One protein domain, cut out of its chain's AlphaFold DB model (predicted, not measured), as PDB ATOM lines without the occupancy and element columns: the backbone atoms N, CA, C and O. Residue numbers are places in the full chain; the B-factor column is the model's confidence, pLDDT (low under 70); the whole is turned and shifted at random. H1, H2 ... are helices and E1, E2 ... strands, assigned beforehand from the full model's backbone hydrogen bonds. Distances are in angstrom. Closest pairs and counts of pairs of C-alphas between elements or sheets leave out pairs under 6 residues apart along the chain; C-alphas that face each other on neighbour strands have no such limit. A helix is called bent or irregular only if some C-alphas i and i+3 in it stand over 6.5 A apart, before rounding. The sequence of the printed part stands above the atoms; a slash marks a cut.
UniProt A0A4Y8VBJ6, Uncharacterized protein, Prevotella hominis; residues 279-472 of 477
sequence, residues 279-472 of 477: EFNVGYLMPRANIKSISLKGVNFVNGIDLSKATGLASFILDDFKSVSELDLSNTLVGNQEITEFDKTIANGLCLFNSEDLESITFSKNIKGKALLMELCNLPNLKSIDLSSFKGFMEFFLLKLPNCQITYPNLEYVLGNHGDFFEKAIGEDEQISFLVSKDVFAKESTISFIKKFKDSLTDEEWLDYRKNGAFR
ATOM      1  N   GLU A 279     -43.251 -10.037 -26.608       91.69
ATOM      2  CA  GLU A 279     -44.378  -9.212 -27.059       91.69
ATOM      3  C   GLU A 279     -45.723  -9.929 -26.854       91.69
ATOM      4  O   GLU A 279     -45.881 -11.082 -27.261       91.69
ATOM      5  N   PHE A 280     -46.708  -9.224 -26.294       95.19
ATOM      6  CA  PHE A 280     -48.119  -9.603 -26.305       95.19
ATOM      7  C   PHE A 280     -48.942  -8.646 -27.167       95.19
ATOM      8  O   PHE A 280     -48.809  -7.427 -27.069       95.19
ATOM      9  N   ASN A 281     -49.873  -9.198 -27.941       95.50
ATOM     10  CA  ASN A 281     -50.889  -8.404 -28.624       95.50
ATOM     11  C   ASN A 281     -51.992  -7.994 -27.643       95.50
ATOM     12  O   ASN A 281     -52.622  -8.849 -27.016       95.50
ATOM     13  N   VAL A 282     -52.264  -6.693 -27.581       96.00
ATOM     14  CA  VAL A 282     -53.395  -6.101 -26.861       96.00
ATOM     15  C   VAL A 282     -54.352  -5.492 -27.886       96.00
ATOM     16  O   VAL A 282     -53.928  -4.879 -28.868       96.00
ATOM     17  N   GLY A 283     -55.654  -5.697 -27.682       95.25
ATOM     18  CA  GLY A 283     -56.718  -5.076 -28.458       95.25
ATOM     19  C   GLY A 283     -56.850  -3.572 -28.211       95.25
ATOM     20  O   GLY A 283     -55.923  -2.906 -27.758       95.25
ATOM     21  N   TYR A 284     -58.024  -3.019 -28.525       96.94
ATOM     22  CA  TYR A 284     -58.265  -1.589 -28.325       96.94
ATOM     23  C   TYR A 284     -58.414  -1.285 -26.835       96.94
ATOM     24  O   TYR A 284     -59.328  -1.812 -26.194       96.94
ATOM     25  N   LEU A 285     -57.544  -0.434 -26.292       97.75
ATOM     26  CA  LEU A 285     -57.677   0.055 -24.921       97.75
ATOM     27  C   LEU A 285     -58.348   1.423 -24.900       97.75
ATOM     28  O   LEU A 285     -57.960   2.328 -25.631       97.75
ATOM     29  N   MET A 286     -59.325   1.573 -24.017       97.06
ATOM     30  CA  MET A 286     -60.070   2.811 -23.813       97.06
ATOM     31  C   MET A 286     -60.357   3.033 -22.317       97.06
ATOM     32  O   MET A 286     -61.515   3.009 -21.894       97.06
ATOM     33  N   PRO A 287     -59.310   3.197 -21.478       97.88
ATOM     34  CA  PRO A 287     -59.465   3.436 -20.047       97.88
ATOM     35  C   PRO A 287     -60.320   4.669 -19.747       97.88
ATOM     36  O   PRO A 287     -60.364   5.640 -20.511       97.88
ATOM     37  N   ARG A 288     -60.989   4.627 -18.593       96.94
ATOM     38  CA  ARG A 288     -61.920   5.655 -18.110       96.94
ATOM     39  C   ARG A 288     -61.524   6.140 -16.711       96.94
ATOM     40  O   ARG A 288     -60.457   5.799 -16.203       96.94
ATOM     41  N   ALA A 289     -62.375   6.951 -16.082       96.62
ATOM     42  CA  ALA A 289     -62.131   7.593 -14.783       96.62
ATOM     43  C   ALA A 289     -61.764   6.639 -13.621       96.62
ATOM     44  O   ALA A 289     -61.209   7.078 -12.616       96.62
ATOM     45  N   ASN A 290     -62.075   5.346 -13.734       96.44
ATOM     46  CA  ASN A 290     -61.761   4.329 -12.733       96.44
ATOM     47  C   ASN A 290     -60.328   3.761 -12.843       96.44
ATOM     48  O   ASN A 290     -59.843   3.150 -11.891       96.44
ATOM     49  N   ILE A 291     -59.620   3.970 -13.957       98.31
ATOM     50  CA  ILE A 291     -58.258   3.455 -14.140       98.31
ATOM     51  C   ILE A 291     -57.239   4.473 -13.618       98.31
ATOM     52  O   ILE A 291     -57.000   5.501 -14.247       98.31
ATOM     53  N   LYS A 292     -56.619   4.175 -12.469       98.00
ATOM     54  CA  LYS A 292     -55.658   5.073 -11.798       98.00
ATOM     55  C   LYS A 292     -54.259   5.034 -12.413       98.00
ATOM     56  O   LYS A 292     -53.573   6.050 -12.487       98.00
ATOM     57  N   SER A 293     -53.820   3.845 -12.826       98.38
ATOM     58  CA  SER A 293     -52.519   3.628 -13.458       98.38
ATOM     59  C   SER A 293     -52.566   2.444 -14.416       98.38
ATOM     60  O   SER A 293     -53.223   1.438 -14.136       98.38
ATOM     61  N   ILE A 294     -51.807   2.548 -15.505       98.62
ATOM     62  CA  ILE A 294     -51.477   1.437 -16.403       98.62
ATOM     63  C   ILE A 294     -49.952   1.346 -16.478       98.62
ATOM     64  O   ILE A 294     -49.292   2.329 -16.803       98.62
ATOM     65  N   SER A 295     -49.412   0.172 -16.165       97.94
ATOM     66  CA  SER A 295     -48.011  -0.194 -16.359       97.94
ATOM     67  C   SER A 295     -47.956  -1.489 -17.166       97.94
ATOM     68  O   SER A 295     -48.467  -2.512 -16.710       97.94
ATOM     69  N   LEU A 296     -47.414  -1.445 -18.384       97.12
ATOM     70  CA  LEU A 296     -47.338  -2.604 -19.280       97.12
ATOM     71  C   LEU A 296     -45.937  -2.736 -19.877       97.12
ATOM     72  O   LEU A 296     -45.355  -1.750 -20.327       97.12
ATOM     73  N   LYS A 297     -45.425  -3.968 -19.927       95.25
ATOM     74  CA  LYS A 297     -44.153  -4.298 -20.578       95.25
ATOM     75  C   LYS A 297     -44.340  -5.316 -21.705       95.25
ATOM     76  O   LYS A 297     -45.041  -6.307 -21.505       95.25
ATOM     77  N   GLY A 298     -43.682  -5.098 -22.844       94.62
ATOM     78  CA  GLY A 298     -43.687  -6.011 -23.989       94.62
ATOM     79  C   GLY A 298     -45.058  -6.085 -24.658       94.62
ATOM     80  O   GLY A 298     -45.646  -7.165 -24.720       94.62
ATOM     81  N   VAL A 299     -45.611  -4.954 -25.111       95.50
ATOM     82  CA  VAL A 299     -46.996  -4.881 -25.625       95.50
ATOM     83  C   VAL A 299     -47.130  -4.210 -26.991       95.50
ATOM     84  O   VAL A 299     -46.615  -3.125 -27.250       95.50
ATOM     85  N   ASN A 300     -47.907  -4.839 -27.865       97.06
ATOM     86  CA  ASN A 300     -48.266  -4.329 -29.181       97.06
ATOM     87  C   ASN A 300     -49.757  -3.974 -29.198       97.06
ATOM     88  O   ASN A 300     -50.615  -4.855 -29.088       97.06
ATOM     89  N   PHE A 301     -50.067  -2.683 -29.307       96.69
ATOM     90  CA  PHE A 301     -51.436  -2.167 -29.300       96.69
ATOM     91  C   PHE A 301     -52.054  -2.285 -30.697       96.69
ATOM     92  O   PHE A 301     -52.185  -1.298 -31.415       96.69
ATOM     93  N   VAL A 302     -52.434  -3.504 -31.093       93.06
ATOM     94  CA  VAL A 302     -52.816  -3.876 -32.472       93.06
ATOM     95  C   VAL A 302     -53.902  -2.974 -33.075       93.06
ATOM     96  O   VAL A 302     -53.927  -2.770 -34.286       93.06
ATOM     97  N   ASN A 303     -54.787  -2.425 -32.239       91.75
ATOM     98  CA  ASN A 303     -55.864  -1.523 -32.660       91.75
ATOM     99  C   ASN A 303     -55.703  -0.072 -32.155       91.75
ATOM    100  O   ASN A 303     -56.532   0.773 -32.491       91.75
ATOM    101  N   GLY A 304     -54.655   0.226 -31.380       94.44
ATOM    102  CA  GLY A 304     -54.424   1.521 -30.735       94.44
ATOM    103  C   GLY A 304     -54.989   1.653 -29.313       94.44
ATOM    104  O   GLY A 304     -55.534   0.710 -28.733       94.44
ATOM    105  N   ILE A 305     -54.822   2.852 -28.752       96.88
ATOM    106  CA  ILE A 305     -55.240   3.237 -27.399       96.88
ATOM    107  C   ILE A 305     -55.901   4.623 -27.417       96.88
ATOM    108  O   ILE A 305     -55.414   5.536 -28.078       96.88
ATOM    109  N   ASP A 306     -56.996   4.776 -26.677       97.19
ATOM    110  CA  ASP A 306     -57.730   6.029 -26.485       97.19
ATOM    111  C   ASP A 306     -57.713   6.448 -25.010       97.19
ATOM    112  O   ASP A 306     -58.301   5.795 -24.146       97.19
ATOM    113  N   LEU A 307     -57.054   7.572 -24.729       98.12
ATOM    114  CA  LEU A 307     -56.970   8.171 -23.395       98.12
ATOM    115  C   LEU A 307     -57.874   9.411 -23.238       98.12
ATOM    116  O   LEU A 307     -57.833  10.073 -22.201       98.12
ATOM    117  N   SER A 308     -58.724   9.727 -24.225       96.56
ATOM    118  CA  SER A 308     -59.553  10.946 -24.239       96.56
ATOM    119  C   SER A 308     -60.547  11.044 -23.074       96.56
ATOM    120  O   SER A 308     -60.873  12.143 -22.631       96.56
ATOM    121  N   LYS A 309     -60.990   9.902 -22.532       97.06
ATOM    122  CA  LYS A 309     -61.864   9.800 -21.350       97.06
ATOM    123  C   LYS A 309     -61.136   9.242 -20.104       97.06
ATOM    124  O   LYS A 309     -61.787   8.936 -19.104       97.06
ATOM    125  N   ALA A 310     -59.804   9.114 -20.121       98.12
ATOM    126  CA  ALA A 310     -58.997   8.495 -19.055       98.12
ATOM    127  C   ALA A 310     -58.720   9.440 -17.862       98.12
ATOM    128  O   ALA A 310     -57.589   9.590 -17.397       98.12
ATOM    129  N   THR A 311     -59.769  10.079 -17.342       97.75
ATOM    130  CA  THR A 311     -59.696  11.197 -16.380       97.75
ATOM    131  C   THR A 311     -59.250  10.831 -14.962       97.75
ATOM    132  O   THR A 311     -59.104  11.720 -14.127       97.75
ATOM    133  N   GLY A 312     -59.014   9.545 -14.682       97.44
ATOM    134  CA  GLY A 312     -58.417   9.055 -13.435       97.44
ATOM    135  C   GLY A 312     -56.935   8.683 -13.550       97.44
ATOM    136  O   GLY A 312     -56.312   8.376 -12.537       97.44
ATOM    137  N   LEU A 313     -56.363   8.694 -14.761       98.62
ATOM    138  CA  LEU A 313     -55.045   8.124 -15.036       98.62
ATOM    139  C   LEU A 313     -53.922   9.058 -14.554       98.62
ATOM    140  O   LEU A 313     -53.555  10.008 -15.245       98.62
ATOM    141  N   ALA A 314     -53.384   8.787 -13.365       98.00
ATOM    142  CA  ALA A 314     -52.297   9.539 -12.725       98.00
ATOM    143  C   ALA A 314     -50.896   9.012 -13.084       98.00
ATOM    144  O   ALA A 314     -49.902   9.732 -12.967       98.00
ATOM    145  N   SER A 315     -50.812   7.757 -13.534       98.00
ATOM    146  CA  SER A 315     -49.569   7.141 -13.992       98.00
ATOM    147  C   SER A 315     -49.755   6.330 -15.266       98.00
ATOM    148  O   SER A 315     -50.675   5.518 -15.381       98.00
ATOM    149  N   PHE A 316     -48.843   6.534 -16.212       98.56
ATOM    150  CA  PHE A 316     -48.774   5.756 -17.437       98.56
ATOM    151  C   PHE A 316     -47.332   5.308 -17.678       98.56
ATOM    152  O   PHE A 316     -46.432   6.135 -17.832       98.56
ATOM    153  N   ILE A 317     -47.113   3.994 -17.657       98.50
ATOM    154  CA  ILE A 317     -45.794   3.374 -17.789       98.50
ATOM    155  C   ILE A 317     -45.846   2.339 -18.911       98.50
ATOM    156  O   ILE A 317     -46.652   1.411 -18.860       98.50
ATOM    157  N   LEU A 318     -44.978   2.481 -19.911       98.12
ATOM    158  CA  LEU A 318     -44.814   1.506 -20.989       98.12
ATOM    159  C   LEU A 318     -43.329   1.205 -21.213       98.12
ATOM    160  O   LEU A 318     -42.533   2.131 -21.361       98.12
ATOM    161  N   ASP A 319     -42.968  -0.076 -21.287       96.25
ATOM    162  CA  ASP A 319     -41.629  -0.551 -21.673       96.25
ATOM    163  C   ASP A 319     -41.735  -1.581 -22.805       96.25
ATOM    164  O   ASP A 319     -42.514  -2.522 -22.703       96.25
ATOM    165  N   ASP A 320     -40.966  -1.407 -23.881       96.50
ATOM    166  CA  ASP A 320     -41.000  -2.244 -25.094       96.50
ATOM    167  C   ASP A 320     -42.416  -2.311 -25.700       96.50
ATOM    168  O   ASP A 320     -43.140  -3.305 -25.579       96.50
ATOM    169  N   PHE A 321     -42.850  -1.191 -26.293       96.69
ATOM    170  CA  PHE A 321     -44.219  -1.019 -26.787       96.69
ATOM    171  C   PHE A 321     -44.312  -0.565 -28.249       96.69
ATOM    172  O   PHE A 321     -43.479   0.201 -28.744       96.69
ATOM    173  N   LYS A 322     -45.360  -1.033 -28.941       97.19
ATOM    174  CA  LYS A 322     -45.546  -0.868 -30.396       97.19
ATOM    175  C   LYS A 322     -46.969  -0.481 -30.792       97.19
ATOM    176  O   LYS A 322     -47.912  -0.652 -30.018       97.19
ATOM    177  N   SER A 323     -47.108  -0.006 -32.028       96.81
ATOM    178  CA  SER A 323     -48.356   0.431 -32.675       96.81
ATOM    179  C   SER A 323     -49.009   1.680 -32.056       96.81
ATOM    180  O   SER A 323     -50.197   1.926 -32.254       96.81
ATOM    181  N   VAL A 324     -48.233   2.511 -31.347       97.25
ATOM    182  CA  VAL A 324     -48.675   3.808 -30.799       97.25
ATOM    183  C   VAL A 324     -47.768   4.915 -31.329       97.25
ATOM    184  O   VAL A 324     -46.681   5.137 -30.799       97.25
ATOM    185  N   SER A 325     -48.210   5.610 -32.379       97.38
ATOM    186  CA  SER A 325     -47.474   6.735 -32.980       97.38
ATOM    187  C   SER A 325     -47.756   8.082 -32.313       97.38
ATOM    188  O   SER A 325     -46.902   8.970 -32.312       97.38
ATOM    189  N   GLU A 326     -48.938   8.244 -31.724       98.00
ATOM    190  CA  GLU A 326     -49.372   9.464 -31.043       98.00
ATOM    191  C   GLU A 326     -49.959   9.095 -29.680       98.00
ATOM    192  O   GLU A 326     -50.742   8.151 -29.574       98.00
ATOM    193  N   LEU A 327     -49.574   9.832 -28.635       98.19
ATOM    194  CA  LEU A 327     -50.069   9.634 -27.274       98.19
ATOM    195  C   LEU A 327     -50.645  10.945 -26.725       98.19
ATOM    196  O   LEU A 327     -49.901  11.846 -26.331       98.19
ATOM    197  N   ASP A 328     -51.972  11.060 -26.689       98.06
ATOM    198  CA  ASP A 328     -52.652  12.221 -26.110       98.06
ATOM    199  C   ASP A 328     -52.999  11.986 -24.632       98.06
ATOM    200  O   ASP A 328     -53.905  11.230 -24.294       98.06
ATOM    201  N   LEU A 329     -52.271  12.659 -23.741       98.19
ATOM    202  CA  LEU A 329     -52.463  12.643 -22.290       98.19
ATOM    203  C   LEU A 329     -53.288  13.847 -21.800       98.19
ATOM    204  O   LEU A 329     -53.410  14.052 -20.590       98.19
ATOM    205  N   SER A 330     -53.855  14.666 -22.694       97.00
ATOM    206  CA  SER A 330     -54.503  15.941 -22.345       97.00
ATOM    207  C   SER A 330     -55.718  15.832 -21.419       97.00
ATOM    208  O   SER A 330     -56.025  16.795 -20.716       97.00
ATOM    209  N   ASN A 331     -56.367  14.668 -21.359       96.81
ATOM    210  CA  ASN A 331     -57.499  14.398 -20.467       96.81
ATOM    211  C   ASN A 331     -57.131  13.528 -19.250       96.81
ATOM    212  O   ASN A 331     -58.020  13.073 -18.537       96.81
ATOM    213  N   THR A 332     -55.840  13.296 -19.000       98.25
ATOM    214  CA  THR A 332     -55.346  12.472 -17.881       98.25
ATOM    215  C   THR A 332     -54.971  13.316 -16.654       98.25
ATOM    216  O   THR A 332     -54.975  14.552 -16.689       98.25
ATOM    217  N   LEU A 333     -54.621  12.645 -15.553       97.69
ATOM    218  CA  LEU A 333     -54.072  13.272 -14.348       97.69
ATOM    219  C   LEU A 333     -52.535  13.368 -14.359       97.69
ATOM    220  O   LEU A 333     -51.961  13.984 -13.462       97.69
ATOM    221  N   VAL A 334     -51.856  12.833 -15.382       97.38
ATOM    222  CA  VAL A 334     -50.394  12.913 -15.539       97.38
ATOM    223  C   VAL A 334     -49.937  14.378 -15.547       97.38
ATOM    224  O   VAL A 334     -50.248  15.148 -16.454       97.38
ATOM    225  N   GLY A 335     -49.196  14.781 -14.511       96.50
ATOM    226  CA  GLY A 335     -48.755  16.167 -14.322       96.50
ATOM    227  C   GLY A 335     -49.829  17.127 -13.790       96.50
ATOM    228  O   GLY A 335     -49.531  18.300 -13.559       96.50
ATOM    229  N   ASN A 336     -51.072  16.675 -13.602       97.12
ATOM    230  CA  ASN A 336     -52.258  17.509 -13.389       97.12
ATOM    231  C   ASN A 336     -52.908  17.337 -12.002       97.12
ATOM    232  O   ASN A 336     -54.125  17.430 -11.859       97.12
ATOM    233  N   GLN A 337     -52.093  17.112 -10.974       96.50
ATOM    234  CA  GLN A 337     -52.533  16.987  -9.583       96.50
ATOM    235  C   GLN A 337     -51.643  17.816  -8.652       96.50
ATOM    236  O   GLN A 337     -50.498  18.130  -8.982       96.50
ATOM    237  N   GLU A 338     -52.165  18.186  -7.487       96.38
ATOM    238  CA  GLU A 338     -51.329  18.628  -6.371       96.38
ATOM    239  C   GLU A 338     -50.660  17.415  -5.713       96.38
ATOM    240  O   GLU A 338     -51.233  16.329  -5.661       96.38
ATOM    241  N   ILE A 339     -49.467  17.589  -5.141       95.00
ATOM    242  CA  ILE A 339     -48.721  16.471  -4.536       95.00
ATOM    243  C   ILE A 339     -49.479  15.776  -3.388       95.00
ATOM    244  O   ILE A 339     -49.316  14.583  -3.145       95.00
ATOM    245  N   THR A 340     -50.365  16.502  -2.701       94.19
ATOM    246  CA  THR A 340     -51.248  15.969  -1.650       94.19
ATOM    247  C   THR A 340     -52.331  15.022  -2.173       94.19
ATOM    248  O   THR A 340     -52.988  14.360  -1.374       94.19
ATOM    249  N   GLU A 341     -52.550  14.987  -3.489       95.62
ATOM    250  CA  GLU A 341     -53.533  14.144  -4.178       95.62
ATOM    251  C   GLU A 341     -52.885  12.896  -4.805       95.62
ATOM    252  O   GLU A 341     -53.600  12.042  -5.329       95.62
ATOM    253  N   PHE A 342     -51.549  12.778  -4.764       96.25
ATOM    254  CA  PHE A 342     -50.825  11.625  -5.300       96.25
ATOM    255  C   PHE A 342     -51.180  10.344  -4.539       96.25
ATOM    256  O   PHE A 342     -51.204  10.298  -3.305       96.25
ATOM    257  N   ASP A 343     -51.409   9.270  -5.288       93.44
ATOM    258  CA  ASP A 343     -51.729   7.966  -4.723       93.44
ATOM    259  C   ASP A 343     -50.429   7.224  -4.379       93.44
ATOM    260  O   ASP A 343     -49.566   7.008  -5.231       93.44
ATOM    261  N   LYS A 344     -50.286   6.828  -3.109       92.50
ATOM    262  CA  LYS A 344     -49.109   6.116  -2.581       92.50
ATOM    263  C   LYS A 344     -48.971   4.670  -3.077       92.50
ATOM    264  O   LYS A 344     -47.946   4.047  -2.816       92.50
ATOM    265  N   THR A 345     -49.998   4.114  -3.720       90.62
ATOM    266  CA  THR A 345     -50.029   2.721  -4.205       90.62
ATOM    267  C   THR A 345     -49.546   2.559  -5.645       90.62
ATOM    268  O   THR A 345     -49.344   1.432  -6.093       90.62
ATOM    269  N   ILE A 346     -49.337   3.666  -6.361       93.50
ATOM    270  CA  ILE A 346     -48.903   3.701  -7.759       93.50
ATOM    271  C   ILE A 346     -47.740   4.684  -7.939       93.50
ATOM    272  O   ILE A 346     -47.457   5.520  -7.080       93.50
ATOM    273  N   ALA A 347     -47.069   4.604  -9.088       88.81
ATOM    274  CA  ALA A 347     -46.282   5.729  -9.577       88.81
ATOM    275  C   ALA A 347     -47.202   6.935  -9.861       88.81
ATOM    276  O   ALA A 347     -48.416   6.788  -9.980       88.81
ATOM    277  N   ASN A 348     -46.630   8.134  -9.979       96.06
ATOM    278  CA  ASN A 348     -47.371   9.355 -10.312       96.06
ATOM    279  C   ASN A 348     -46.549  10.121 -11.364       96.06
ATOM    280  O   ASN A 348     -45.526  10.721 -11.022       96.06
ATOM    281  N   GLY A 349     -46.931  10.048 -12.644       97.38
ATOM    282  CA  GLY A 349     -46.116  10.561 -13.754       97.38
ATOM    283  C   GLY A 349     -46.181   9.748 -15.052       97.38
ATOM    284  O   GLY A 349     -47.153   9.040 -15.312       97.38
ATOM    285  N   LEU A 350     -45.147   9.883 -15.882       98.75
ATOM    286  CA  LEU A 350     -45.035   9.249 -17.199       98.75
ATOM    287  C   LEU A 350     -43.662   8.596 -17.361       98.75
ATOM    288  O   LEU A 350     -42.651   9.294 -17.267       98.75
ATOM    289  N   CYS A 351     -43.633   7.303 -17.685       98.69
ATOM    290  CA  CYS A 351     -42.392   6.595 -18.004       98.69
ATOM    291  C   CYS A 351     -42.561   5.796 -19.303       98.69
ATOM    292  O   CYS A 351     -43.335   4.842 -19.357       98.69
ATOM    293  N   LEU A 352     -41.859   6.186 -20.364       98.75
ATOM    294  CA  LEU A 352     -41.940   5.562 -21.684       98.75
ATOM    295  C   LEU A 352     -40.552   5.091 -22.116       98.75
ATOM    296  O   LEU A 352     -39.649   5.901 -22.357       98.75
ATOM    297  N   PHE A 353     -40.403   3.777 -22.245       97.75
ATOM    298  CA  PHE A 353     -39.166   3.115 -22.626       97.75
ATOM    299  C   PHE A 353     -39.354   2.311 -23.912       97.75
ATOM    300  O   PHE A 353     -40.322   1.570 -24.053       97.75
ATOM    301  N   ASN A 354     -38.370   2.391 -24.809       97.25
ATOM    302  CA  ASN A 354     -38.201   1.469 -25.935       97.25
ATOM    303  C   ASN A 354     -39.427   1.402 -26.871       97.25
ATOM    304  O   ASN A 354     -40.179   0.431 -26.869       97.25
ATOM    305  N   SER A 355     -39.595   2.414 -27.722       97.56
ATOM    306  CA  SER A 355     -40.554   2.352 -28.832       97.56
ATOM    307  C   SER A 355     -39.998   3.029 -30.075       97.56
ATOM    308  O   SER A 355     -39.532   4.168 -30.017       97.56
ATOM    309  N   GLU A 356     -40.054   2.329 -31.207       97.19
ATOM    310  CA  GLU A 356     -39.707   2.888 -32.517       97.19
ATOM    311  C   GLU A 356     -40.901   3.592 -33.185       97.19
ATOM    312  O   GLU A 356     -40.690   4.370 -34.112       97.19
ATOM    313  N   ASP A 357     -42.132   3.386 -32.708       98.00
ATOM    314  CA  ASP A 357     -43.336   3.909 -33.367       98.00
ATOM    315  C   ASP A 357     -43.719   5.320 -32.896       98.00
ATOM    316  O   ASP A 357     -44.264   6.096 -33.679       98.00
ATOM    317  N   LEU A 358     -43.431   5.670 -31.636       98.62
ATOM    318  CA  LEU A 358     -43.912   6.907 -31.013       98.62
ATOM    319  C   LEU A 358     -43.268   8.169 -31.611       98.62
ATOM    320  O   LEU A 358     -42.069   8.415 -31.457       98.62
ATOM    321  N   GLU A 359     -44.094   9.018 -32.224       98.62
ATOM    322  CA  GLU A 359     -43.688  10.263 -32.877       98.62
ATOM    323  C   GLU A 359     -44.066  11.528 -32.089       98.62
ATOM    324  O   GLU A 359     -43.365  12.541 -32.199       98.62
ATOM    325  N   SER A 360     -45.159  11.501 -31.313       98.50
ATOM    326  CA  SER A 360     -45.641  12.660 -30.546       98.50
ATOM    327  C   SER A 360     -46.328  12.294 -29.224       98.50
ATOM    328  O   SER A 360     -46.986  11.261 -29.107       98.50
ATOM    329  N   ILE A 361     -46.187  13.175 -28.229       98.62
ATOM    330  CA  ILE A 361     -46.889  13.118 -26.939       98.62
ATOM    331  C   ILE A 361     -47.527  14.491 -26.702       98.62
ATOM    332  O   ILE A 361     -46.853  15.513 -26.852       98.62
ATOM    333  N   THR A 362     -48.803  14.521 -26.315       98.00
ATOM    334  CA  THR A 362     -49.549  15.755 -26.018       98.00
ATOM    335  C   THR A 362     -49.965  15.788 -24.552       98.00
ATOM    336  O   THR A 362     -50.501  14.814 -24.039       98.00
ATOM    337  N   PHE A 363     -49.763  16.924 -23.881       97.31
ATOM    338  CA  PHE A 363     -50.279  17.194 -22.534       97.31
ATOM    339  C   PHE A 363     -51.316  18.323 -22.570       97.31
ATOM    340  O   PHE A 363     -51.364  19.121 -23.511       97.31
ATOM    341  N   SER A 364     -52.118  18.449 -21.509       91.88
ATOM    342  CA  SER A 364     -52.945  19.643 -21.327       91.88
ATOM    343  C   SER A 364     -52.064  20.866 -21.077       91.88
ATOM    344  O   SER A 364     -51.054  20.807 -20.377       91.88
ATOM    345  N   LYS A 365     -52.459  22.016 -21.626       84.56
ATOM    346  CA  LYS A 365     -51.704  23.270 -21.467       84.56
ATOM    347  C   LYS A 365     -51.792  23.833 -20.046       84.56
ATOM    348  O   LYS A 365     -50.871  24.516 -19.610       84.56
ATOM    349  N   ASN A 366     -52.877  23.524 -19.334       88.75
ATOM    350  CA  ASN A 366     -53.220  24.089 -18.027       88.75
ATOM    351  C   ASN A 366     -53.133  23.035 -16.910       88.75
ATOM    352  O   ASN A 366     -54.058  22.910 -16.108       88.75
ATOM    353  N   ILE A 367     -52.049  22.256 -16.882       95.44
ATOM    354  CA  ILE A 367     -51.788  21.302 -15.798       95.44
ATOM    355  C   ILE A 367     -51.236  21.983 -14.538       95.44
ATOM    356  O   ILE A 367     -50.700  23.092 -14.585       95.44
ATOM    357  N   LYS A 368     -51.316  21.279 -13.404       97.44
ATOM    358  CA  LYS A 368     -50.629  21.642 -12.150       97.44
ATOM    359  C   LYS A 368     -49.101  21.660 -12.275       97.44
ATOM    360  O   LYS A 368     -48.439  22.391 -11.544       97.44
ATOM    361  N   GLY A 369     -48.555  20.881 -13.206       97.44
ATOM    362  CA  GLY A 369     -47.135  20.811 -13.529       97.44
ATOM    363  C   GLY A 369     -46.308  19.937 -12.584       97.44
ATOM    364  O   GLY A 369     -45.089  20.092 -12.540       97.44
ATOM    365  N   LYS A 370     -46.943  19.044 -11.820       97.56
ATOM    366  CA  LYS A 370     -46.295  18.212 -10.795       97.56
ATOM    367  C   LYS A 370     -46.424  16.737 -11.166       97.56
ATOM    368  O   LYS A 370     -47.535  16.231 -11.284       97.56
ATOM    369  N   ALA A 371     -45.299  16.055 -11.344       97.25
ATOM    370  CA  ALA A 371     -45.224  14.610 -11.567       97.25
ATOM    371  C   ALA A 371     -43.956  14.090 -10.889       97.25
ATOM    372  O   ALA A 371     -42.922  14.729 -11.022       97.25
ATOM    373  N   LEU A 372     -43.992  12.962 -10.178       97.44
ATOM    374  CA  LEU A 372     -42.762  12.401  -9.602       97.44
ATOM    375  C   LEU A 372     -41.823  11.936 -10.713       97.44
ATOM    376  O   LEU A 372     -40.642  12.265 -10.682       97.44
ATOM    377  N   LEU A 373     -42.368  11.215 -11.697       98.06
ATOM    378  CA  LEU A 373     -41.600  10.599 -12.774       98.06
ATOM    379  C   LEU A 373     -41.900  11.267 -14.122       98.06
ATOM    380  O   LEU A 373     -43.063  11.441 -14.504       98.06
ATOM    381  N   MET A 374     -40.845  11.621 -14.849       98.69
ATOM    382  CA  MET A 374     -40.891  12.019 -16.254       98.69
ATOM    383  C   MET A 374     -39.708  11.378 -16.976       98.69
ATOM    384  O   MET A 374     -38.634  11.969 -17.096       98.69
ATOM    385  N   GLU A 375     -39.896  10.145 -17.430       98.62
ATOM    386  CA  GLU A 375     -38.844   9.328 -18.028       98.62
ATOM    387  C   GLU A 375     -39.159   9.033 -19.494       98.62
ATOM    388  O   GLU A 375     -40.095   8.302 -19.810       98.62
ATOM    389  N   LEU A 376     -38.367   9.589 -20.410       98.75
ATOM    390  CA  LEU A 376     -38.490   9.365 -21.849       98.75
ATOM    391  C   LEU A 376     -37.183   8.756 -22.364       98.75
ATOM    392  O   LEU A 376     -36.155   9.434 -22.470       98.75
ATOM    393  N   CYS A 377     -37.225   7.459 -22.661       98.44
ATOM    394  CA  CYS A 377     -36.043   6.631 -22.855       98.44
ATOM    395  C   CYS A 377     -36.120   5.803 -24.144       98.44
ATOM    396  O   CYS A 377     -36.975   4.937 -24.289       98.44
ATOM    397  N   ASN A 378     -35.146   5.973 -25.042       98.19
ATOM    398  CA  ASN A 378     -35.028   5.197 -26.281       98.19
ATOM    399  C   ASN A 378     -36.278   5.309 -27.177       98.19
ATOM    400  O   ASN A 378     -36.907   4.310 -27.523       98.19
ATOM    401  N   LEU A 379     -36.608   6.553 -27.540       98.44
ATOM    402  CA  LEU A 379     -37.725   6.923 -28.416       98.44
ATOM    403  C   LEU A 379     -37.163   7.628 -29.671       98.44
ATOM    404  O   LEU A 379     -37.220   8.859 -29.773       98.44
ATOM    405  N   PRO A 380     -36.519   6.897 -30.607       97.62
ATOM    406  CA  PRO A 380     -35.753   7.488 -31.710       97.62
ATOM    407  C   PRO A 380     -36.578   8.351 -32.676       97.62
ATOM    408  O   PRO A 380     -36.013   9.266 -33.285       97.62
ATOM    409  N   ASN A 381     -37.883   8.090 -32.799       98.38
ATOM    410  CA  ASN A 381     -38.783   8.785 -33.724       98.38
ATOM    411  C   ASN A 381     -39.617   9.906 -33.075       98.38
ATOM    412  O   ASN A 381     -40.292  10.640 -33.798       98.38
ATOM    413  N   LEU A 382     -39.503  10.125 -31.756       98.69
ATOM    414  CA  LEU A 382     -40.178  11.224 -31.061       98.69
ATOM    415  C   LEU A 382     -39.682  12.573 -31.612       98.69
ATOM    416  O   LEU A 382     -38.515  12.938 -31.446       98.69
ATOM    417  N   LYS A 383     -40.571  13.316 -32.280       98.38
ATOM    418  CA  LYS A 383     -40.235  14.534 -33.040       98.38
ATOM    419  C   LYS A 383     -40.022  15.736 -32.125       98.38
ATOM    420  O   LYS A 383     -39.072  16.504 -32.295       98.38
ATOM    421  N   SER A 384     -40.897  15.895 -31.141       98.19
ATOM    422  CA  SER A 384     -40.855  16.995 -30.181       98.19
ATOM    423  C   SER A 384     -41.582  16.641 -28.892       98.19
ATOM    424  O   SER A 384     -42.555  15.890 -28.921       98.19
ATOM    425  N   ILE A 385     -41.160  17.257 -27.790       98.25
ATOM    426  CA  ILE A 385     -41.853  17.212 -26.504       98.25
ATOM    427  C   ILE A 385     -41.917  18.619 -25.898       98.25
ATOM    428  O   ILE A 385     -40.900  19.313 -25.800       98.25
ATOM    429  N   ASP A 386     -43.118  19.043 -25.503       97.94
ATOM    430  CA  ASP A 386     -43.328  20.296 -24.778       97.94
ATOM    431  C   ASP A 386     -43.594  20.008 -23.301       97.94
ATOM    432  O   ASP A 386     -44.644  19.488 -22.931       97.94
ATOM    433  N   LEU A 387     -42.610  20.336 -22.464       98.12
ATOM    434  CA  LEU A 387     -42.678  20.192 -21.013       98.12
ATOM    435  C   LEU A 387     -42.826  21.555 -20.317       98.12
ATOM    436  O   LEU A 387     -42.671  21.634 -19.103       98.12
ATOM    437  N   SER A 388     -43.118  22.638 -21.048       97.06
ATOM    438  CA  SER A 388     -43.148  24.004 -20.496       97.06
ATOM    439  C   SER A 388     -44.180  24.221 -19.382       97.06
ATOM    440  O   SER A 388     -43.938  25.048 -18.502       97.06
ATOM    441  N   SER A 389     -45.284  23.463 -19.375       96.94
ATOM    442  CA  SER A 389     -46.300  23.492 -18.311       96.94
ATOM    443  C   SER A 389     -45.913  22.709 -17.044       96.94
ATOM    444  O   SER A 389     -46.644  22.772 -16.055       96.94
ATOM    445  N   PHE A 390     -44.788  21.983 -17.035       98.31
ATOM    446  CA  PHE A 390     -44.273  21.324 -15.830       98.31
ATOM    447  C   PHE A 390     -43.454  22.281 -14.951       98.31
ATOM    448  O   PHE A 390     -42.910  23.287 -15.407       98.31
ATOM    449  N   LYS A 391     -43.383  21.955 -13.658       97.94
ATOM    450  CA  LYS A 391     -42.844  22.803 -12.585       97.94
ATOM    451  C   LYS A 391     -41.916  22.066 -11.624       97.94
ATOM    452  O   LYS A 391     -41.070  22.711 -11.014       97.94
ATOM    453  N   GLY A 392     -42.057  20.754 -11.469       97.81
ATOM    454  CA  GLY A 392     -41.196  19.974 -10.586       97.81
ATOM    455  C   GLY A 392     -41.311  18.478 -10.822       97.81
ATOM    456  O   GLY A 392     -42.358  17.997 -11.261       97.81
ATOM    457  N   PHE A 393     -40.218  17.780 -10.513       98.38
ATOM    458  CA  PHE A 393     -40.078  16.330 -10.621       98.38
ATOM    459  C   PHE A 393     -39.295  15.759  -9.438       98.38
ATOM    460  O   PHE A 393     -38.665  16.515  -8.698       98.38
ATOM    461  N   MET A 394     -39.319  14.434  -9.300       97.31
ATOM    462  CA  MET A 394     -38.348  13.659  -8.521       97.31
ATOM    463  C   MET A 394     -37.288  13.080  -9.468       97.31
ATOM    464  O   MET A 394     -36.096  13.342  -9.312       97.31
ATOM    465  N   GLU A 395     -37.744  12.393 -10.518       98.12
ATOM    466  CA  GLU A 395     -36.933  11.809 -11.588       98.12
ATOM    467  C   GLU A 395     -37.334  12.425 -12.936       98.12
ATOM    468  O   GLU A 395     -38.510  12.442 -13.311       98.12
ATOM    469  N   PHE A 396     -36.356  12.958 -13.670       98.75
ATOM    470  CA  PHE A 396     -36.556  13.589 -14.973       98.75
ATOM    471  C   PHE A 396     -35.492  13.100 -15.964       98.75
ATOM    472  O   PHE A 396     -34.389  13.648 -16.050       98.75
ATOM    473  N   PHE A 397     -35.801  12.035 -16.704       98.69
ATOM    474  CA  PHE A 397     -34.845  11.349 -17.574       98.69
ATOM    475  C   PHE A 397     -35.184  11.548 -19.051       98.69
ATOM    476  O   PHE A 397     -36.310  11.331 -19.491       98.69
ATOM    477  N   LEU A 398     -34.184  11.944 -19.839       98.69
ATOM    478  CA  LEU A 398     -34.292  12.199 -21.275       98.69
ATOM    479  C   LEU A 398     -33.135  11.484 -21.986       98.69
ATOM    480  O   LEU A 398     -32.065  12.056 -22.225       98.69
ATOM    481  N   LEU A 399     -33.324  10.194 -22.271       98.56
ATOM    482  CA  LEU A 399     -32.269   9.290 -22.733       98.56
ATOM    483  C   LEU A 399     -32.543   8.791 -24.157       98.56
ATOM    484  O   LEU A 399     -33.605   8.249 -24.438       98.56
ATOM    485  N   LYS A 400     -31.548   8.893 -25.048       97.69
ATOM    486  CA  LYS A 400     -31.607   8.450 -26.455       97.69
ATOM    487  C   LYS A 400     -32.820   9.049 -27.185       97.69
ATOM    488  O   LYS A 400     -33.694   8.326 -27.660       97.69
ATOM    489  N   LEU A 401     -32.839  10.379 -27.281       98.00
ATOM    490  CA  LEU A 401     -33.863  11.161 -27.985       98.00
ATOM    491  C   LEU A 401     -33.199  11.984 -29.112       98.00
ATOM    492  O   LEU A 401     -33.255  13.223 -29.100       98.00
ATOM    493  N   PRO A 402     -32.516  11.332 -30.078       95.19
ATOM    494  CA  PRO A 402     -31.606  12.005 -31.004       95.19
ATOM    495  C   PRO A 402     -32.315  13.091 -31.821       95.19
ATOM    496  O   PRO A 402     -31.845  14.231 -31.882       95.19
ATOM    497  N   ASN A 403     -33.488  12.760 -32.362       93.19
ATOM    498  CA  ASN A 403     -34.263  13.617 -33.258       93.19
ATOM    499  C   ASN A 403     -35.206  14.593 -32.530       93.19
ATOM    500  O   ASN A 403     -35.702  15.529 -33.150       93.19
ATOM    501  N   CYS A 404     -35.413  14.420 -31.220       98.25
ATOM    502  CA  CYS A 404     -36.426  15.159 -30.472       98.25
ATOM    503  C   CYS A 404     -36.040  16.628 -30.234       98.25
ATOM    504  O   CYS A 404     -34.919  16.935 -29.799       98.25
ATOM    505  N   GLN A 405     -36.982  17.538 -30.481       98.19
ATOM    506  CA  GLN A 405     -36.944  18.924 -30.010       98.19
ATOM    507  C   GLN A 405     -37.584  19.018 -28.619       98.19
ATOM    508  O   GLN A 405     -38.745  18.662 -28.447       98.19
ATOM    509  N   ILE A 406     -36.835  19.497 -27.622       98.62
ATOM    510  CA  ILE A 406     -37.268  19.501 -26.217       98.62
ATOM    511  C   ILE A 406     -37.471  20.945 -25.750       98.62
ATOM    512  O   ILE A 406     -36.501  21.707 -25.657       98.62
ATOM    513  N   THR A 407     -38.713  21.300 -25.414       98.38
ATOM    514  CA  THR A 407     -39.032  22.533 -24.680       98.38
ATOM    515  C   THR A 407     -39.014  22.225 -23.187       98.38
ATOM    516  O   THR A 407     -39.867  21.496 -22.686       98.38
ATOM    517  N   TYR A 408     -38.022  22.761 -22.478       98.62
ATOM    518  CA  TYR A 408     -37.830  22.515 -21.048       98.62
ATOM    519  C   TYR A 408     -38.777  23.347 -20.160       98.62
ATOM    520  O   TYR A 408     -39.099  24.484 -20.518       98.62
ATOM    521  N   PRO A 409     -39.155  22.834 -18.974       97.81
ATOM    522  CA  PRO A 409     -39.910  23.590 -17.979       97.81
ATOM    523  C   PRO A 409     -39.099  24.733 -17.366       97.81
ATOM    524  O   PRO A 409     -37.863  24.737 -17.347       97.81
ATOM    525  N   ASN A 410     -39.812  25.681 -16.760       97.69
ATOM    526  CA  ASN A 410     -39.236  26.564 -15.757       97.69
ATOM    527  C   ASN A 410     -39.499  25.959 -14.373       97.69
ATOM    528  O   ASN A 410     -40.564  26.190 -13.809       97.69
ATOM    529  N   LEU A 411     -38.539  25.193 -13.850       98.56
ATOM    530  CA  LEU A 411     -38.684  24.543 -12.549       98.56
ATOM    531  C   LEU A 411     -38.954  25.560 -11.427       98.56
ATOM    532  O   LEU A 411     -38.279  26.586 -11.316       98.56
ATOM    533  N   GLU A 412     -39.936  25.227 -10.598       98.25
ATOM    534  CA  GLU A 412     -40.326  25.909  -9.364       98.25
ATOM    535  C   GLU A 412     -40.073  25.008  -8.140       98.25
ATOM    536  O   GLU A 412     -39.735  25.525  -7.073       98.25
ATOM    537  N   TYR A 413     -40.150  23.677  -8.305       97.88
ATOM    538  CA  TYR A 413     -40.096  22.705  -7.208       97.88
ATOM    539  C   TYR A 413     -39.174  21.508  -7.468       97.88
ATOM    540  O   TYR A 413     -39.042  21.041  -8.600       97.88
ATOM    541  N   VAL A 414     -38.630  20.954  -6.384       97.88
ATOM    542  CA  VAL A 414     -38.171  19.563  -6.287       97.88
ATOM    543  C   VAL A 414     -39.278  18.762  -5.603       97.88
ATOM    544  O   VAL A 414     -39.803  19.192  -4.572       97.88
ATOM    545  N   LEU A 415     -39.650  17.622  -6.180       97.31
ATOM    546  CA  LEU A 415     -40.621  16.693  -5.598       97.31
ATOM    547  C   LEU A 415     -39.894  15.433  -5.124       97.31
ATOM    548  O   LEU A 415     -38.854  15.077  -5.670       97.31
ATOM    549  N   GLY A 416     -40.464  14.711  -4.167       93.94
ATOM    550  CA  GLY A 416     -39.934  13.399  -3.809       93.94
ATOM    551  C   GLY A 416     -40.766  12.635  -2.796       93.94
ATOM    552  O   GLY A 416     -41.878  13.036  -2.445       93.94
ATOM    553  N   ASN A 417     -40.224  11.504  -2.342       89.19
ATOM    554  CA  ASN A 417     -40.864  10.603  -1.390       89.19
ATOM    555  C   ASN A 417     -39.841  10.040  -0.388       89.19
ATOM    556  O   ASN A 417     -39.017   9.196  -0.734       89.19
ATOM    557  N   HIS A 418     -39.938  10.455   0.877       85.56
ATOM    558  CA  HIS A 418     -39.163   9.884   1.989       85.56
ATOM    559  C   HIS A 418     -40.084   9.170   2.997       85.56
ATOM    560  O   HIS A 418     -39.979   9.352   4.208       85.56
ATOM    561  N   GLY A 419     -41.030   8.376   2.480       84.44
ATOM    562  CA  GLY A 419     -42.123   7.724   3.223       84.44
ATOM    563  C   GLY A 419     -43.432   8.524   3.168       84.44
ATOM    564  O   GLY A 419     -44.528   7.957   3.098       84.44
ATOM    565  N   ASP A 420     -43.300   9.846   3.102       88.50
ATOM    566  CA  ASP A 420     -44.336  10.790   2.698       88.50
ATOM    567  C   ASP A 420     -43.855  11.600   1.488       88.50
ATOM    568  O   ASP A 420     -42.653  11.839   1.318       88.50
ATOM    569  N   PHE A 421     -44.806  12.015   0.646       95.06
ATOM    570  CA  PHE A 421     -44.532  12.895  -0.483       95.06
ATOM    571  C   PHE A 421     -44.200  14.311   0.000       95.06
ATOM    572  O   PHE A 421     -44.862  14.829   0.903       95.06
ATOM    573  N   PHE A 422     -43.210  14.948  -0.622       95.38
ATOM    574  CA  PHE A 422     -42.797  16.313  -0.299       95.38
ATOM    575  C   PHE A 422     -42.582  17.172  -1.546       95.38
ATOM    576  O   PHE A 422     -42.223  16.682  -2.617       95.38
ATOM    577  N   GLU A 423     -42.767  18.475  -1.367       96.75
ATOM    578  CA  GLU A 423     -42.537  19.524  -2.355       96.75
ATOM    579  C   GLU A 423     -41.687  20.602  -1.678       96.75
ATOM    580  O   GLU A 423     -42.110  21.177  -0.674       96.75
ATOM    581  N   LYS A 424     -40.483  20.841  -2.201       96.88
ATOM    582  CA  LYS A 424     -39.570  21.906  -1.757       96.88
ATOM    583  C   LYS A 424     -39.300  22.862  -2.913       96.88
ATOM    584  O   LYS A 424     -39.349  22.448  -4.073       96.88
ATOM    585  N   ALA A 425     -39.018  24.132  -2.638       97.38
ATOM    586  CA  ALA A 425     -38.657  25.071  -3.695       97.38
ATOM    587  C   ALA A 425     -37.267  24.754  -4.278       97.38
ATOM    588  O   ALA A 425     -36.380  24.233  -3.597       97.38
ATOM    589  N   ILE A 426     -37.052  25.113  -5.545       96.56
ATOM    590  CA  ILE A 426     -35.721  25.069  -6.170       96.56
ATOM    591  C   ILE A 426     -34.722  25.898  -5.343       96.56
ATOM    592  O   ILE A 426     -34.944  27.081  -5.080       96.56
ATOM    593  N   GLY A 427     -33.605  25.272  -4.966       89.19
ATOM    594  CA  GLY A 427     -32.548  25.846  -4.124       89.19
ATOM    595  C   GLY A 427     -32.601  25.454  -2.641       89.19
ATOM    596  O   GLY A 427     -31.715  25.862  -1.889       89.19
ATOM    597  N   GLU A 428     -33.601  24.677  -2.214       93.25
ATOM    598  CA  GLU A 428     -33.598  23.993  -0.912       93.25
ATOM    599  C   GLU A 428     -32.670  22.755  -0.915       93.25
ATOM    600  O   GLU A 428     -31.964  22.488  -1.886       93.25
ATOM    601  N   ASP A 429     -32.628  22.009   0.191       91.12
ATOM    602  CA  ASP A 429     -31.711  20.889   0.442       91.12
ATOM    603  C   ASP A 429     -32.100  19.566  -0.254       91.12
ATOM    604  O   ASP A 429     -31.874  18.493   0.292       91.12
ATOM    605  N   GLU A 430     -32.659  19.640  -1.466       95.19
ATOM    606  CA  GLU A 430     -33.021  18.491  -2.313       95.19
ATOM    607  C   GLU A 430     -32.667  18.757  -3.779       95.19
ATOM    608  O   GLU A 430     -32.549  19.905  -4.217       95.19
ATOM    609  N   GLN A 431     -32.524  17.689  -4.565       96.94
ATOM    610  CA  GLN A 431     -32.184  17.773  -5.985       96.94
ATOM    611  C   GLN A 431     -33.044  16.815  -6.811       96.94
ATOM    612  O   GLN A 431     -33.312  15.694  -6.393       96.94
ATOM    613  N   ILE A 432     -33.435  17.247  -8.009       98.25
ATOM    614  CA  ILE A 432     -34.105  16.391  -8.994       98.25
ATOM    615  C   ILE A 432     -33.050  15.476  -9.618       98.25
ATOM    616  O   ILE A 432     -32.019  15.971 -10.094       98.25
ATOM    617  N   SER A 433     -33.309  14.169  -9.676       98.06
ATOM    618  CA  SER A 433     -32.473  13.263 -10.465       98.06
ATOM    619  C   SER A 433     -32.703  13.547 -11.947       98.06
ATOM    620  O   SER A 433     -33.789  13.321 -12.482       98.06
ATOM    621  N   PHE A 434     -31.699  14.122 -12.613       98.62
ATOM    622  CA  PHE A 434     -31.796  14.570 -13.996       98.62
ATOM    623  C   PHE A 434     -30.769  13.857 -14.862       98.62
ATOM    624  O   PHE A 434     -29.577  14.178 -14.855       98.62
ATOM    625  N   LEU A 435     -31.234  12.893 -15.652       98.69
ATOM    626  CA  LEU A 435     -30.370  12.045 -16.464       98.69
ATOM    627  C   LEU A 435     -30.586  12.330 -17.946       98.69
ATOM    628  O   LEU A 435     -31.696  12.254 -18.466       98.69
ATOM    629  N   VAL A 436     -29.492  12.622 -18.648       98.50
ATOM    630  CA  VAL A 436     -29.489  12.854 -20.097       98.50
ATOM    631  C   VAL A 436     -28.497  11.940 -20.795       98.50
ATOM    632  O   VAL A 436     -27.433  11.607 -20.264       98.50
ATOM    633  N   SER A 437     -28.831  11.547 -22.022       98.12
ATOM    634  CA  SER A 437     -27.878  10.912 -22.928       98.12
ATOM    635  C   SER A 437     -26.997  11.952 -23.625       98.12
ATOM    636  O   SER A 437     -27.274  13.153 -23.609       98.12
ATOM    637  N   LYS A 438     -25.900  11.511 -24.253       96.19
ATOM    638  CA  LYS A 438     -24.938  12.424 -24.903       96.19
ATOM    639  C   LYS A 438     -25.542  13.223 -26.059       96.19
ATOM    640  O   LYS A 438     -25.202  14.388 -26.228       96.19
ATOM    641  N   ASP A 439     -26.426  12.604 -26.837       95.56
ATOM    642  CA  ASP A 439     -27.184  13.229 -27.925       95.56
ATOM    643  C   ASP A 439     -28.165  14.297 -27.416       95.56
ATOM    644  O   ASP A 439     -28.299  15.350 -28.039       95.56
ATOM    645  N   VAL A 440     -28.787  14.081 -26.251       97.88
ATOM    646  CA  VAL A 440     -29.667  15.067 -25.604       97.88
ATOM    647  C   VAL A 440     -28.861  16.203 -24.971       97.88
ATOM    648  O   VAL A 440     -29.187  17.371 -25.179       97.88
ATOM    649  N   PHE A 441     -27.771  15.896 -24.262       97.62
ATOM    650  CA  PHE A 441     -26.885  16.903 -23.665       97.62
ATOM    651  C   PHE A 441     -26.202  17.803 -24.699       97.62
ATOM    652  O   PHE A 441     -25.938  18.962 -24.407       97.62
ATOM    653  N   ALA A 442     -25.932  17.312 -25.910       95.94
ATOM    654  CA  ALA A 442     -25.331  18.120 -26.971       95.94
ATOM    655  C   ALA A 442     -26.237  19.268 -27.476       95.94
ATOM    656  O   ALA A 442     -25.759  20.138 -28.204       95.94
ATOM    657  N   LYS A 443     -27.527  19.288 -27.110       96.19
ATOM    658  CA  LYS A 443     -28.484  20.336 -27.499       96.19
ATOM    659  C   LYS A 443     -28.290  21.581 -26.618       96.19
ATOM    660  O   LYS A 443     -28.259  21.493 -25.391       96.19
ATOM    661  N   GLU A 444     -28.210  22.764 -27.233       96.19
ATOM    662  CA  GLU A 444     -27.975  24.032 -26.516       96.19
ATOM    663  C   GLU A 444     -29.060  24.352 -25.470       96.19
ATOM    664  O   GLU A 444     -28.754  24.926 -24.420       96.19
ATOM    665  N   SER A 445     -30.312  23.941 -25.715       97.00
ATOM    666  CA  SER A 445     -31.419  24.074 -24.760       97.00
ATOM    667  C   SER A 445     -31.174  23.268 -23.481       97.00
ATOM    668  O   SER A 445     -31.311  23.816 -22.390       97.00
ATOM    669  N   THR A 446     -30.717  22.018 -23.602       98.19
ATOM    670  CA  THR A 446     -30.354  21.144 -22.475       98.19
ATOM    671  C   THR A 446     -29.217  21.739 -21.643       98.19
ATOM    672  O   THR A 446     -29.326  21.845 -20.423       98.19
ATOM    673  N   ILE A 447     -28.140  22.197 -22.293       97.94
ATOM    674  CA  ILE A 447     -26.994  22.846 -21.626       97.94
ATOM    675  C   ILE A 447     -27.445  24.106 -20.871       97.94
ATOM    676  O   ILE A 447     -26.980  24.373 -19.761       97.94
ATOM    677  N   SER A 448     -28.354  24.883 -21.465       98.00
ATOM    678  CA  SER A 448     -28.896  26.107 -20.864       98.00
ATOM    679  C   SER A 448     -29.799  25.809 -19.664       98.00
ATOM    680  O   SER A 448     -29.693  26.488 -18.644       98.00
ATOM    681  N   PHE A 449     -30.635  24.770 -19.754       98.62
ATOM    682  CA  PHE A 449     -31.471  24.284 -18.655       98.62
ATOM    683  C   PHE A 449     -30.623  23.804 -17.469       98.62
ATOM    684  O   PHE A 449     -30.805  24.299 -16.357       98.62
ATOM    685  N   ILE A 450     -29.626  22.943 -17.717       98.38
ATOM    686  CA  ILE A 450     -28.704  22.457 -16.678       98.38
ATOM    687  C   ILE A 450     -27.996  23.628 -15.988       98.38
ATOM    688  O   ILE A 450     -27.952  23.680 -14.766       98.38
ATOM    689  N   LYS A 451     -27.469  24.605 -16.742       97.44
ATOM    690  CA  LYS A 451     -26.799  25.780 -16.151       97.44
ATOM    691  C   LYS A 451     -27.722  26.627 -15.281       97.44
ATOM    692  O   LYS A 451     -27.256  27.186 -14.294       97.44
ATOM    693  N   LYS A 452     -28.998  26.742 -15.650       97.62
ATOM    694  CA  LYS A 452     -29.989  27.535 -14.916       97.62
ATOM    695  C   LYS A 452     -30.367  26.906 -13.573       97.62
ATOM    696  O   LYS A 452     -30.608  27.643 -12.625       97.62
ATOM    697  N   PHE A 453     -30.406  25.577 -13.501       97.75
ATOM    698  CA  PHE A 453     -30.875  24.827 -12.332       97.75
ATOM    699  C   PHE A 453     -29.784  23.943 -11.698       97.75
ATOM    700  O   PHE A 453     -30.100  23.003 -10.978       97.75
ATOM    701  N   LYS A 454     -28.498  24.239 -11.950       94.69
ATOM    702  CA  LYS A 454     -27.349  23.365 -11.633       94.69
ATOM    703  C   LYS A 454     -27.302  22.888 -10.179       94.69
ATOM    704  O   LYS A 454     -26.936  21.745  -9.944       94.69
ATOM    705  N   ASP A 455     -27.681  23.741  -9.233       93.75
ATOM    706  CA  ASP A 455     -27.619  23.428  -7.802       93.75
ATOM    707  C   ASP A 455     -28.812  22.575  -7.316       93.75
ATOM    708  O   ASP A 455     -28.754  22.002  -6.233       93.75
ATOM    709  N   SER A 456     -29.868  22.426  -8.127       96.88
ATOM    710  CA  SER A 456     -31.072  21.623  -7.831       96.88
ATOM    711  C   SER A 456     -31.258  20.428  -8.776       96.88
ATOM    712  O   SER A 456     -32.327  19.821  -8.807       96.88
ATOM    713  N   LEU A 457     -30.223  20.087  -9.547       97.81
ATOM    714  CA  LEU A 457     -30.173  18.920 -10.425       97.81
ATOM    715  C   LEU A 457     -28.996  18.035 -10.008       97.81
ATOM    716  O   LEU A 457     -27.877  18.527  -9.859       97.81
ATOM    717  N   THR A 458     -29.227  16.732  -9.889       97.31
ATOM    718  CA  THR A 458     -28.175  15.732  -9.663       97.31
ATOM    719  C   THR A 458     -28.085  14.750 -10.826       97.31
ATOM    720  O   THR A 458     -29.050  14.540 -11.559       97.31
ATOM    721  N   ASP A 459     -26.904  14.161 -11.013       97.44
ATOM    722  CA  ASP A 459     -26.651  13.114 -12.004       97.44
ATOM    723  C   ASP A 459     -26.026  11.855 -11.404       97.44
ATOM    724  O   ASP A 459     -25.461  11.047 -12.134       97.44
ATOM    725  N   GLU A 460     -26.093  11.676 -10.081       95.44
ATOM    726  CA  GLU A 460     -25.384  10.589  -9.395       95.44
ATOM    727  C   GLU A 460     -25.842   9.186  -9.834       95.44
ATOM    728  O   GLU A 460     -25.000   8.299  -9.997       95.44
ATOM    729  N   GLU A 461     -27.123   9.031 -10.176       94.12
ATOM    730  CA  GLU A 461     -27.753   7.793 -10.671       94.12
ATOM    731  C   GLU A 461     -27.367   7.419 -12.119       94.12
ATOM    732  O   GLU A 461     -27.740   6.353 -12.620       94.12
ATOM    733  N   TRP A 462     -26.557   8.235 -12.814       95.56
ATOM    734  CA  TRP A 462     -26.123   7.962 -14.198       95.56
ATOM    735  C   TRP A 462     -25.505   6.565 -14.390       95.56
ATOM    736  O   TRP A 462     -25.498   6.038 -15.505       95.56
ATOM    737  N   LEU A 463     -24.917   5.993 -13.331       95.25
ATOM    738  CA  LEU A 463     -24.187   4.727 -13.385       95.25
ATOM    739  C   LEU A 463     -25.119   3.528 -13.590       95.25
ATOM    740  O   LEU A 463     -24.704   2.551 -14.231       95.25
ATOM    741  N   ASP A 464     -26.342   3.618 -13.077       94.94
ATOM    742  CA  ASP A 464     -27.356   2.568 -13.137       94.94
ATOM    743  C   ASP A 464     -28.051   2.606 -14.504       94.94
ATOM    744  O   ASP A 464     -28.052   1.614 -15.242       94.94
ATOM    745  N   TYR A 465     -28.425   3.807 -14.953       94.62
ATOM    746  CA  TYR A 465     -28.994   4.067 -16.282       94.62
ATOM    747  C   TYR A 465     -27.963   4.124 -17.428       94.62
ATOM    748  O   TYR A 465     -28.297   4.439 -18.578       94.62
ATOM    749  N   ARG A 466     -26.691   3.769 -17.184       94.56
ATOM    750  CA  ARG A 466     -25.626   3.825 -18.209       94.56
ATOM    751  C   ARG A 466     -25.906   2.957 -19.443       94.56
ATOM    752  O   ARG A 466     -25.442   3.272 -20.534       94.56
ATOM    753  N   LYS A 467     -26.660   1.858 -19.286       92.88
ATOM    754  CA  LYS A 467     -27.099   0.983 -20.398       92.88
ATOM    755  C   LYS A 467     -28.173   1.664 -21.260       92.88
ATOM    756  O   LYS A 467     -28.172   1.557 -22.491       92.88
ATOM    757  N   ASN A 468     -29.048   2.428 -20.614       91.69
ATOM    758  CA  ASN A 468     -30.093   3.242 -21.230       91.69
ATOM    759  C   ASN A 468     -29.508   4.489 -21.917       91.69
ATOM    760  O   ASN A 468     -30.175   5.093 -22.746       91.69
ATOM    761  N   GLY A 469     -28.223   4.790 -21.693       94.31
ATOM    762  CA  GLY A 469     -27.459   5.820 -22.399       94.31
ATOM    763  C   GLY A 469     -27.127   7.045 -21.551       94.31
ATOM    764  O   GLY A 469     -26.508   7.970 -22.077       94.31
ATOM    765  N   ALA A 470     -27.505   7.045 -20.267       96.75
ATOM    766  CA  ALA A 470     -27.145   8.101 -19.332       96.75
ATOM    767  C   ALA A 470     -25.621   8.248 -19.224       96.75
ATOM    768  O   ALA A 470     -24.864   7.270 -19.256       96.75
ATOM    769  N   PHE A 471     -25.159   9.486 -19.086       95.00
ATOM    770  CA  PHE A 471     -23.764   9.780 -18.786       95.00
ATOM    771  C   PHE A 471     -23.670  10.940 -17.795       95.00
ATOM    772  O   PHE A 471     -24.580  11.759 -17.683       95.00
ATOM    773  N   ARG A 472     -22.532  11.014 -17.105       96.38
ATOM    774  CA  ARG A 472     -22.280  12.018 -16.075       96.38
ATOM    775  C   ARG A 472     -21.999  13.410 -16.670       96.38
ATOM    776  O   ARG A 472     -20.840  13.751 -16.942       96.38
TER     777      ARG A 472
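AT A GLANCE: This is residues 279 to 472 of the 477 residues of an uncharacterized protein of Prevotella hominis (UniProt A0A4Y8VBJ6). The chain is wound in stacked turns as a solenoid: one wall is the twisted seven-stranded sheet E1 E2 E3 E5 E7 E9 E13, and the opposite wall is a row of the short strands E4, E6, E8 and E10, which run back the other way. The helices H1, H2 and H3 gather at the end of the stack where E13 lies, and the hairpin of E11 and E12 lies beside the later turns. The printed part has 194 residues with thirteen named strands followed by three named helices; the class is mixed, helices and strands, with 81 residues in named elements, under half. The large sheet is parallel, and the whole is compact, with a radius of gyration of the C-alphas of 15.9 A and spans of 46 by 35 by 29 A.

HOW THE PARTS SIT: The largest sheet runs E1, residues 280 to 282, E2, 291 to 301, E3, 315 to 322, E5, 349 to 353, E7, 373 to 377, E9, 395 to 399, and E13, 432 to 436; E1 and E13 are its edge strands. E2 bends by 112 degrees at residue 298, and E3 bends by 79 degrees at residue 319. Within hydrogen-bond range, from pair to pair across the sheet, are N 280 and O 298, 2.8 A, N 298 and O 319, 2.8 A, N 353 and O 318, 2.8 A, N 352 and O 375, 2.8 A, N 376 and O 397, 2.8 A, and N 396 and O 433, 2.9 A. E4, residues 326 to 328, and E6, 360 to 362, are parallel neighbours, with N 362 and O 327 at 2.9 A. E8, residues 384 to 386, and E10, 405 to 407, are parallel neighbours, with N 385 and O 405 at 2.9 A. The closest C-alphas of E6 and E8 are those of Ser 360 and Ser 384, 6.5 A. E11, residues 413 to 417, and E12, 421 to 425, form an antiparallel hairpin, with N 414 and O 424 at 2.8 A. H1, residues 438 to 441, and H3, 460 to 463, only graze the large sheet. H2, residues 444 to 452, is not on it, and is close to H1 but not clearly touching, the closest C-alphas being those of Phe 441 and Ile 447, 6.3 A. Every O i to N i+4 pair is within hydrogen-bond range in H2; H1 and H3 are too short for such a pair.

IN THESE COORDINATES: E1 begins at C-alpha 280, (-48.119, -9.603, -26.305). E2 is 17.5 A long and E3 18.7 A; E13, 12.5 A long, ends at C-alpha 436, (-29.489, 12.854, -20.097). H2 is 12.3 A long. H3 is irregular, 7.2 A from C-alpha 460 to C-alpha 463, (-24.187, 4.727, -13.385).

THE WHOLE: The two C-alphas farthest apart are those of Asn 303 and Asp 429, 46.7 A. The printed part has no cut. The links from E2 to E3 and from E4 to E5 are long, 13 and 20 residues. The mean pLDDT of the printed part is 96.5, and no printed residue is under 70.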